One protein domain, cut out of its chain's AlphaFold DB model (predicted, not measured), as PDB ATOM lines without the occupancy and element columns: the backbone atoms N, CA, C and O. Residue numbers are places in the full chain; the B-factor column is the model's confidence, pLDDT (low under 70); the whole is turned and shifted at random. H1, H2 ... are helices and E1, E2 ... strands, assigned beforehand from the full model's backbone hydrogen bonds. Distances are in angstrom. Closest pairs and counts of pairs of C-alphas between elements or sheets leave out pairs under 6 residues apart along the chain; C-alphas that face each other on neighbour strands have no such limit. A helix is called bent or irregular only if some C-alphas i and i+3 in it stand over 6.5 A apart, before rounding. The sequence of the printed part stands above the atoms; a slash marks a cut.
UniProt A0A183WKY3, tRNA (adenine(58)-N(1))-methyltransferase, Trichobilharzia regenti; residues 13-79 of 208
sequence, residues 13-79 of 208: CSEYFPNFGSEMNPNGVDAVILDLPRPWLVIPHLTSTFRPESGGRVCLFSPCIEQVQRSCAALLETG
ATOM      1  N   CYS A  13     105.721 110.473  81.077       93.38
ATOM      2  CA  CYS A  13     106.765 110.340  80.053       93.38
ATOM      3  C   CYS A  13     107.172 111.686  79.438       93.38
ATOM      4  O   CYS A  13     108.281 111.793  78.913       93.38
ATOM      5  N   SER A  14     106.284 112.680  79.482       94.06
ATOM      6  CA  SER A  14     106.514 114.012  78.918       94.06
ATOM      7  C   SER A  14     106.614 115.106  79.980       94.06
ATOM      8  O   SER A  14     107.398 116.034  79.817       94.06
ATOM      9  N   GLU A  15     105.848 114.996  81.064       94.44
ATOM     10  CA  GLU A  15     105.793 115.990  82.144       94.44
ATOM     11  C   GLU A  15     106.610 115.594  83.383       94.44
ATOM     12  O   GLU A  15     106.815 116.425  84.269       94.44
ATOM     13  N   TYR A  16     107.079 114.344  83.450       94.94
ATOM     14  CA  TYR A  16     107.887 113.794  84.544       94.94
ATOM     15  C   TYR A  16     107.214 113.844  85.926       94.94
ATOM     16  O   TYR A  16     106.073 114.284  86.108       94.94
ATOM     17  N   PHE A  17     107.909 113.334  86.944       95.81
ATOM     18  CA  PHE A  17     107.432 113.425  88.323       95.81
ATOM     19  C   PHE A  17     107.668 114.824  88.911       95.81
ATOM     20  O   PHE A  17     108.583 115.530  88.485       95.81
ATOM     21  N   PRO A  18     106.845 115.262  89.882       95.81
ATOM     22  CA  PRO A  18     107.071 116.528  90.564       95.81
ATOM     23  C   PRO A  18     108.396 116.517  91.334       95.81
ATOM     24  O   PRO A  18     108.654 115.624  92.142       95.81
ATOM     25  N   ASN A  19     109.207 117.552  91.133       95.81
ATOM     26  CA  ASN A  19     110.480 117.705  91.832       95.81
ATOM     27  C   ASN A  19     110.287 117.872  93.347       95.81
ATOM     28  O   ASN A  19     109.251 118.363  93.807       95.81
ATOM     29  N   PHE A  20     111.320 117.518  94.104       96.12
ATOM     30  CA  PHE A  20     111.453 117.836  95.518       96.12
ATOM     31  C   PHE A  20     111.210 119.334  95.767       96.12
ATOM     32  O   PHE A  20     111.690 120.190  95.022       96.12
ATOM     33  N   GLY A  21     110.434 119.644  96.806       93.50
ATOM     34  CA  GLY A  21     110.068 121.010  97.182       93.50
ATOM     35  C   GLY A  21     108.921 121.617  96.364       93.50
ATOM     36  O   GLY A  21     108.506 122.740  96.644       93.50
ATOM     37  N   SER A  22     108.376 120.902  95.374       94.69
ATOM     38  CA  SER A  22     107.162 121.341  94.672       94.69
ATOM     39  C   SER A  22     105.911 121.162  95.536       94.69
ATOM     40  O   SER A  22     105.895 120.350  96.459       94.69
ATOM     41  N   GLU A  23     104.818 121.851  95.198       92.94
ATOM     42  CA  GLU A  23     103.531 121.721  95.906       92.94
ATOM     43  C   GLU A  23     103.036 120.263  95.970       92.94
ATOM     44  O   GLU A  23     102.478 119.818  96.976       92.94
ATOM     45  N   MET A  24     103.296 119.485  94.914       90.69
ATOM     46  CA  MET A  24     102.909 118.074  94.844       90.69
ATOM     47  C   MET A  24     103.921 117.111  95.474       90.69
ATOM     48  O   MET A  24     103.545 115.985  95.793       90.69
ATOM     49  N   ASN A  25     105.168 117.533  95.694       94.88
ATOM     50  CA  ASN A  25     106.215 116.716  96.310       94.88
ATOM     51  C   ASN A  25     107.092 117.551  97.272       94.88
ATOM     52  O   ASN A  25     108.298 117.697  97.052       94.88
ATOM     53  N   PRO A  26     106.510 118.118  98.348       93.94
ATOM     54  CA  PRO A  26     107.219 119.065  99.210       93.94
ATOM     55  C   PRO A  26     108.350 118.404 100.002       93.94
ATOM     56  O   PRO A  26     109.368 119.032 100.262       93.94
ATOM     57  N   ASN A  27     108.185 117.123 100.343       93.88
ATOM     58  CA  ASN A  27     109.107 116.382 101.200       93.88
ATOM     59  C   ASN A  27     109.980 115.382 100.435       93.88
ATOM     60  O   ASN A  27     110.736 114.663 101.078       93.88
ATOM     61  N   GLY A  28     109.866 115.292  99.106       95.06
ATOM     62  CA  GLY A  28     110.550 114.269  98.313       95.06
ATOM     63  C   GLY A  28     109.973 112.867  98.508       95.06
ATOM     64  O   GLY A  28     109.149 112.614  99.390       95.06
ATOM     65  N   VAL A  29     110.448 111.937  97.683       95.81
ATOM     66  CA  VAL A  29     110.096 110.514  97.782       95.81
ATOM     67  C   VAL A  29     111.314 109.675  98.157       95.81
ATOM     68  O   VAL A  29     112.450 110.077  97.916       95.81
ATOM     69  N   ASP A  30     111.064 108.495  98.723       96.00
ATOM     70  CA  ASP A  30     112.082 107.476  99.026       96.00
ATOM     71  C   ASP A  30     112.182 106.394  97.961       96.00
ATOM     72  O   ASP A  30     113.211 105.736  97.798       96.00
ATOM     73  N   ALA A  31     111.076 106.155  97.270       96.31
ATOM     74  CA  ALA A  31     110.962 105.094  96.300       96.31
ATOM     75  C   ALA A  31     110.052 105.533  95.160       96.31
ATOM     76  O   ALA A  31     109.052 106.219  95.374       96.31
ATOM     77  N   VAL A  32     110.403 105.102  93.956       96.81
ATOM     78  CA  VAL A  32     109.601 105.271  92.750       96.81
ATOM     79  C   VAL A  32     109.403 103.899  92.128       96.81
ATOM     80  O   VAL A  32     110.358 103.146  91.945       96.81
ATOM     81  N   ILE A  33     108.158 103.579  91.798       97.56
ATOM     82  CA  ILE A  33     107.795 102.363  91.076       97.56
ATOM     83  C   ILE A  33     107.299 102.788  89.697       97.56
ATOM     84  O   ILE A  33     106.383 103.604  89.603       97.56
ATOM     85  N   LEU A  34     107.916 102.258  88.642       97.12
ATOM     86  CA  LEU A  34     107.548 102.546  87.260       97.12
ATOM     87  C   LEU A  34     106.970 101.300  86.600       97.12
ATOM     88  O   LEU A  34     107.685 100.332  86.349       97.12
ATOM     89  N   ASP A  35     105.691 101.387  86.262       96.38
ATOM     90  CA  ASP A  35     105.009 100.487  85.338       96.38
ATOM     91  C   ASP A  35     104.582 101.314  84.119       96.38
ATOM     92  O   ASP A  35     103.490 101.878  84.053       96.38
ATOM     93  N   LEU A  36     105.540 101.536  83.217       95.00
ATOM     94  CA  LEU A  36     105.402 102.413  82.055       95.00
ATOM     95  C   LEU A  36     105.906 101.687  80.802       95.00
ATOM     96  O   LEU A  36     106.848 100.903  80.889       95.00
ATOM     97  N   PRO A  37     105.386 102.006  79.603       93.38
ATOM     98  CA  PRO A  37     105.860 101.386  78.364       93.38
ATOM     99  C   PRO A  37     107.296 101.796  77.985       93.38
ATOM    100  O   PRO A  37     107.978 101.071  77.257       93.38
ATOM    101  N   ARG A  38     107.749 102.979  78.431       95.44
ATOM    102  CA  ARG A  38     109.062 103.571  78.102       95.44
ATOM    103  C   ARG A  38     109.710 104.238  79.330       95.44
ATOM    104  O   ARG A  38     109.900 105.456  79.329       95.44
ATOM    105  N   PRO A  39     110.050 103.482  80.388       96.31
ATOM    106  CA  PRO A  39     110.504 104.062  81.655       96.31
ATOM    107  C   PRO A  39     111.858 104.786  81.540       96.31
ATOM    108  O   PRO A  39     112.097 105.745  82.271       96.31
ATOM    109  N   TRP A  40     112.706 104.414  80.571       96.94
ATOM    110  CA  TRP A  40     113.988 105.083  80.286       96.94
ATOM    111  C   TRP A  40     113.867 106.575  79.944       96.94
ATOM    112  O   TRP A  40     114.850 107.292  80.078       96.94
ATOM    113  N   LEU A  41     112.693 107.063  79.525       96.94
ATOM    114  CA  LEU A  41     112.479 108.498  79.288       96.94
ATOM    115  C   LEU A  41     112.330 109.297  80.587       96.94
ATOM    116  O   LEU A  41     112.627 110.484  80.617       96.94
ATOM    117  N   VAL A  42     111.863 108.647  81.651       96.81
ATOM    118  CA  VAL A  42     111.569 109.288  82.938       96.81
ATOM    119  C   VAL A  42     112.768 109.210  83.877       96.81
ATOM    120  O   VAL A  42     112.997 110.132  84.654       96.81
ATOM    121  N   ILE A  43     113.548 108.128  83.782       97.19
ATOM    122  CA  ILE A  43     114.699 107.840  84.649       97.19
ATOM    123  C   ILE A  43     115.652 109.038  84.840       97.19
ATOM    124  O   ILE A  43     115.946 109.340  86.001       97.19
ATOM    125  N   PRO A  44     116.072 109.776  83.789       96.00
ATOM    126  CA  PRO A  44     116.978 110.918  83.946       96.00
ATOM    127  C   PRO A  44     116.442 112.034  84.855       96.00
ATOM    128  O   PRO A  44     117.217 112.773  85.455       96.00
ATOM    129  N   HIS A  45     115.116 112.141  84.986       96.12
ATOM    130  CA  HIS A  45     114.433 113.170  85.773       96.12
ATOM    131  C   HIS A  45     114.096 112.721  87.202       96.12
ATOM    132  O   HIS A  45     113.596 113.509  88.001       96.12
ATOM    133  N   LEU A  46     114.357 111.460  87.565       96.12
ATOM    134  CA  LEU A  46     114.024 110.960  88.902       96.12
ATOM    135  C   LEU A  46     114.933 111.531  89.993       96.12
ATOM    136  O   LEU A  46     114.502 111.656  91.138       96.12
ATOM    137  N   THR A  47     116.164 111.916  89.656       93.62
ATOM    138  CA  THR A  47     117.140 112.469  90.609       93.62
ATOM    139  C   THR A  47     116.614 113.706  91.334       93.62
ATOM    140  O   THR A  47     116.848 113.848  92.530       93.62
ATOM    141  N   SER A  48     115.832 114.550  90.657       94.69
ATOM    142  CA  SER A  48     115.208 115.740  91.246       94.69
ATOM    143  C   SER A  48     113.924 115.451  92.028       94.69
ATOM    144  O   SER A  48     113.385 116.362  92.650       94.69
ATOM    145  N   THR A  49     113.411 114.218  92.003       96.56
ATOM    146  CA  THR A  49     112.180 113.808  92.707       96.56
ATOM    147  C   THR A  49     112.477 113.266  94.113       96.56
ATOM    148  O   THR A  49     111.643 113.376  95.019       96.56
ATOM    149  N   PHE A  50     113.658 112.674  94.301       97.00
ATOM    150  CA  PHE A  50     114.071 112.057  95.560       97.00
ATOM    151  C   PHE A  50     114.426 113.076  96.643       97.00
ATOM    152  O   PHE A  50     114.770 114.224  96.362       97.00
ATOM    153  N   ARG A  51     114.378 112.623  97.900       95.00
ATOM    154  CA  ARG A  51     114.950 113.373  99.022       95.00
ATOM    155  C   ARG A  51     116.466 113.519  98.861       95.00
ATOM    156  O   ARG A  51     117.136 112.495  98.708       95.00
ATOM    157  N   PRO A  52     117.031 114.736  98.939       91.25
ATOM    158  CA  PRO A  52     118.471 114.936  98.788       91.25
ATOM    159  C   PRO A  52     119.310 114.231  99.860       91.25
ATOM    160  O   PRO A  52     120.423 113.801  99.568       91.25
ATOM    161  N   GLU A  53     118.799 114.101 101.089       90.69
ATOM    162  CA  GLU A  53     119.573 113.563 102.215       90.69
ATOM    163  C   GLU A  53     119.693 112.036 102.178       90.69
ATOM    164  O   GLU A  53     120.733 111.485 102.539       90.69
ATOM    165  N   SER A  54     118.626 111.345 101.766       88.75
ATOM    166  CA  SER A  54     118.555 109.877 101.760       88.75
ATOM    167  C   SER A  54     118.692 109.256 100.371       88.75
ATOM    168  O   SER A  54     118.911 108.049 100.262       88.75
ATOM    169  N   GLY A  55     118.531 110.051  99.310       90.31
ATOM    170  CA  GLY A  55     118.300 109.539  97.965       90.31
ATOM    171  C   GLY A  55     117.022 108.701  97.906       90.31
ATOM    172  O   GLY A  55     116.080 108.916  98.675       90.31
ATOM    173  N   GLY A  56     117.001 107.714  97.010       93.12
ATOM    174  CA  GLY A  56     115.912 106.750  96.968       93.12
ATOM    175  C   GLY A  56     116.141 105.566  96.039       93.12
ATOM    176  O   GLY A  56     117.218 105.378  95.471       93.12
ATOM    177  N   ARG A  57     115.113 104.723  95.937       95.88
ATOM    178  CA  ARG A  57     115.123 103.471  95.172       95.88
ATOM    179  C   ARG A  57     114.174 103.551  93.989       95.88
ATOM    180  O   ARG A  57     113.099 104.134  94.079       95.88
ATOM    181  N   VAL A  58     114.549 102.906  92.892       97.12
ATOM    182  CA  VAL A  58     113.691 102.773  91.714       97.12
ATOM    183  C   VAL A  58     113.392 101.298  91.505       97.12
ATOM    184  O   VAL A  58     114.304 100.474  91.498       97.12
ATOM    185  N   CYS A  59     112.117 100.969  91.338       97.25
ATOM    186  CA  CYS A  59     111.665  99.664  90.879       97.25
ATOM    187  C   CYS A  59     111.014  99.836  89.509       97.25
ATOM    188  O   CYS A  59     110.233 100.764  89.297       97.25
ATOM    189  N   LEU A  60     111.363  98.957  88.577       96.56
ATOM    190  CA  LEU A  60     110.858  98.967  87.215       96.56
ATOM    191  C   LEU A  60     110.142  97.650  86.959       96.56
ATOM    192  O   LEU A  60     110.703  96.586  87.227       96.56
ATOM    193  N   PHE A  61     108.954  97.727  86.377       95.62
ATOM    194  CA  PHE A  61     108.272  96.577  85.806       95.62
ATOM    195  C   PHE A  61     108.360  96.677  84.285       95.62
ATOM    196  O   PHE A  61     108.074  97.713  83.685       95.62
ATOM    197  N   SER A  62     108.860  95.626  83.641       92.44
ATOM    198  CA  SER A  62     108.983  95.575  82.186       92.44
ATOM    199  C   SER A  62     108.754  94.146  81.706       92.44
ATOM    200  O   SER A  62     109.448  93.246  82.177       92.44
ATOM    201  N   PRO A  63     107.800  93.921  80.786       91.62
ATOM    202  CA  PRO A  63     107.500  92.585  80.277       91.62
ATOM    203  C   PRO A  63     108.547  92.074  79.277       91.62
ATOM    204  O   PRO A  63     108.687  90.867  79.112       91.62
ATOM    205  N   CYS A  64     109.274  92.968  78.596       93.12
ATOM    206  CA  CYS A  64     110.255  92.601  77.575       93.12
ATOM    207  C   CYS A  64     111.690  92.876  78.043       93.12
ATOM    208  O   CYS A  64     111.985  93.930  78.617       93.12
ATOM    209  N   ILE A  65     112.613  91.963  77.737       94.50
ATOM    210  CA  ILE A  65     114.016  92.077  78.157       94.50
ATOM    211  C   ILE A  65     114.721  93.284  77.520       94.50
ATOM    212  O   ILE A  65     115.560  93.920  78.154       94.50
ATOM    213  N   GLU A  66     114.341  93.676  76.306       95.75
ATOM    214  CA  GLU A  66     114.884  94.848  75.610       95.75
ATOM    215  C   GLU A  66     114.522  96.145  76.341       95.75
ATOM    216  O   GLU A  66     115.316  97.087  76.399       95.75
ATOM    217  N   GLN A  67     113.330  96.200  76.944       95.75
ATOM    218  CA  GLN A  67     112.919  97.337  77.767       95.75
ATOM    219  C   GLN A  67     113.752  97.407  79.047       95.75
ATOM    220  O   GLN A  67     114.204  98.494  79.421       95.75
ATOM    221  N   VAL A  68     114.015  96.259  79.677       96.62
ATOM    222  CA  VAL A  68     114.901  96.171  80.845       96.62
ATOM    223  C   VAL A  68     116.298  96.673  80.486       96.62
ATOM    224  O   VAL A  68     116.818  97.552  81.167       96.62
ATOM    225  N   GLN A  69     116.879  96.202  79.380       97.00
ATOM    226  CA  GLN A  69     118.215  96.610  78.928       97.00
ATOM    227  C   GLN A  69     118.327  98.127  78.733       97.00
ATOM    228  O   GLN A  69     119.257  98.750  79.252       97.00
ATOM    229  N   ARG A  70     117.359  98.742  78.043       97.50
ATOM    230  CA  ARG A  70     117.327 100.201  77.832       97.50
ATOM    231  C   ARG A  70     117.198 100.979  79.136       97.50
ATOM    232  O   ARG A  70     117.813 102.028  79.293       97.50
ATOM    233  N   SER A  71     116.401 100.468  80.067       97.31
ATOM    234  CA  SER A  71     116.182 101.117  81.358       97.31
ATOM    235  C   SER A  71     117.405 101.007  82.260       97.31
ATOM    236  O   SER A  71     117.769 101.986  82.903       97.31
ATOM    237  N   CYS A  72     118.086  99.859  82.255       97.38
ATOM    238  CA  CYS A  72     119.359  99.685  82.950       97.38
ATOM    239  C   CYS A  72     120.431 100.636  82.406       97.38
ATOM    240  O   CYS A  72     121.140 101.248  83.198       97.38
ATOM    241  N   ALA A  73     120.517 100.813  81.083       97.44
ATOM    242  CA  ALA A  73     121.428 101.789  80.483       97.44
ATOM    243  C   ALA A  73     121.131 103.218  80.975       97.44
ATOM    244  O   ALA A  73     122.023 103.876  81.502       97.44
ATOM    245  N   ALA A  74     119.867 103.651  80.919       97.75
ATOM    246  CA  ALA A  74     119.464 104.974  81.403       97.75
ATOM    247  C   ALA A  74     119.727 105.169  82.911       97.75
ATOM    248  O   ALA A  74     120.147 106.245  83.335       97.75
ATOM    249  N   LEU A  75     119.508 104.134  83.733       97.25
ATOM    250  CA  LEU A  75     119.800 104.164  85.171       97.25
ATOM    251  C   LEU A  75     121.302 104.346  85.435       97.25
ATOM    252  O   LEU A  75     121.671 105.175  86.264       97.25
ATOM    253  N   LEU A  76     122.155 103.615  84.711       96.75
ATOM    254  CA  LEU A  76     123.611 103.739  84.821       96.75
ATOM    255  C   LEU A  76     124.094 105.128  84.391       96.75
ATOM    256  O   LEU A  76     124.875 105.747  85.108       96.75
ATOM    257  N   GLU A  77     123.597 105.640  83.262       97.19
ATOM    258  CA  GLU A  77     123.937 106.977  82.749       97.19
ATOM    259  C   GLU A  77     123.523 108.098  83.712       97.19
ATOM    260  O   GLU A  77     124.226 109.098  83.847       97.19
ATOM    261  N   THR A  78     122.409 107.915  84.424       95.50
ATOM    262  CA  THR A  78     121.902 108.879  85.414       95.50
ATOM    263  C   THR A  78     122.658 108.805  86.753       95.50
ATOM    264  O   THR A  78     122.513 109.688  87.597       95.50
ATOM    265  N   GLY A  79     123.490 107.777  86.960       94.75
ATOM    266  CA  GLY A  79     124.296 107.600  88.172       94.75
ATOM    267  C   GLY A  79     123.637 106.757  89.268       94.75
ATOM    268  O   GLY A  79     124.091 106.788  90.413       94.75
TER     269      GLY A  79
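AT A GLANCE: This is residues 13 to 79 of the 208 residues of the protein "tRNA (adenine(58)-N(1))-methyltransferase" of Trichobilharzia regenti (UniProt A0A183WKY3). A two-stranded parallel ribbon, E1 beside E2, has helices H1 and H2 over one face, and the unnamed residues 13 to 30 loop round one end. The printed part has 67 residues, under half in named elements, ordered E1, H1, E2, H2; the class is mixed. It is compact, radius of gyration of the C-alphas 11.9 A, yet elongated, spanning 35 by 21 by 16 A.

HOW THE PARTS SIT: Look first at E1, residues 31 to 35, and E2, residues 57 to 61: parallel at 13 degrees, with N 32 and O 57 within hydrogen-bond range at 2.9 A. With H1, residues 43 to 48, they form a strand-helix-strand unit, parallel strands joined through a helix, its crossover right-handed. H2, residues 65 to 78, touches H1, closest at the C-alphas of Pro 44 and Thr 78, 5.5 A. They run the same way at 37 degrees, only just a steep tilt. H2 is near E2, with 7 pairs of C-alphas within 10 A, and apart from E1. In H2 every O i to N i+4 pair is within hydrogen-bond range; H1 has 0 of 2, and 1 of 3 O i to N i+3 pairs. H1 is only just irregular: C-alphas 44 and 47 are 6.8 A apart.

IN THESE COORDINATES: Find C-alpha 31 at (110.962, 105.094, 96.300); E1 runs 13.3 A from there. E2 measures 13.5 A, H1 10.3 A. H2 runs 19.9 A to C-alpha 78 at (121.902, 108.879, 85.414).

THE WHOLE: The farthest C-alphas, Glu 23 and Ile 65, are 36.1 A apart. The printed part has no cut, no link is long, and no printed residue is under 70 in pLDDT.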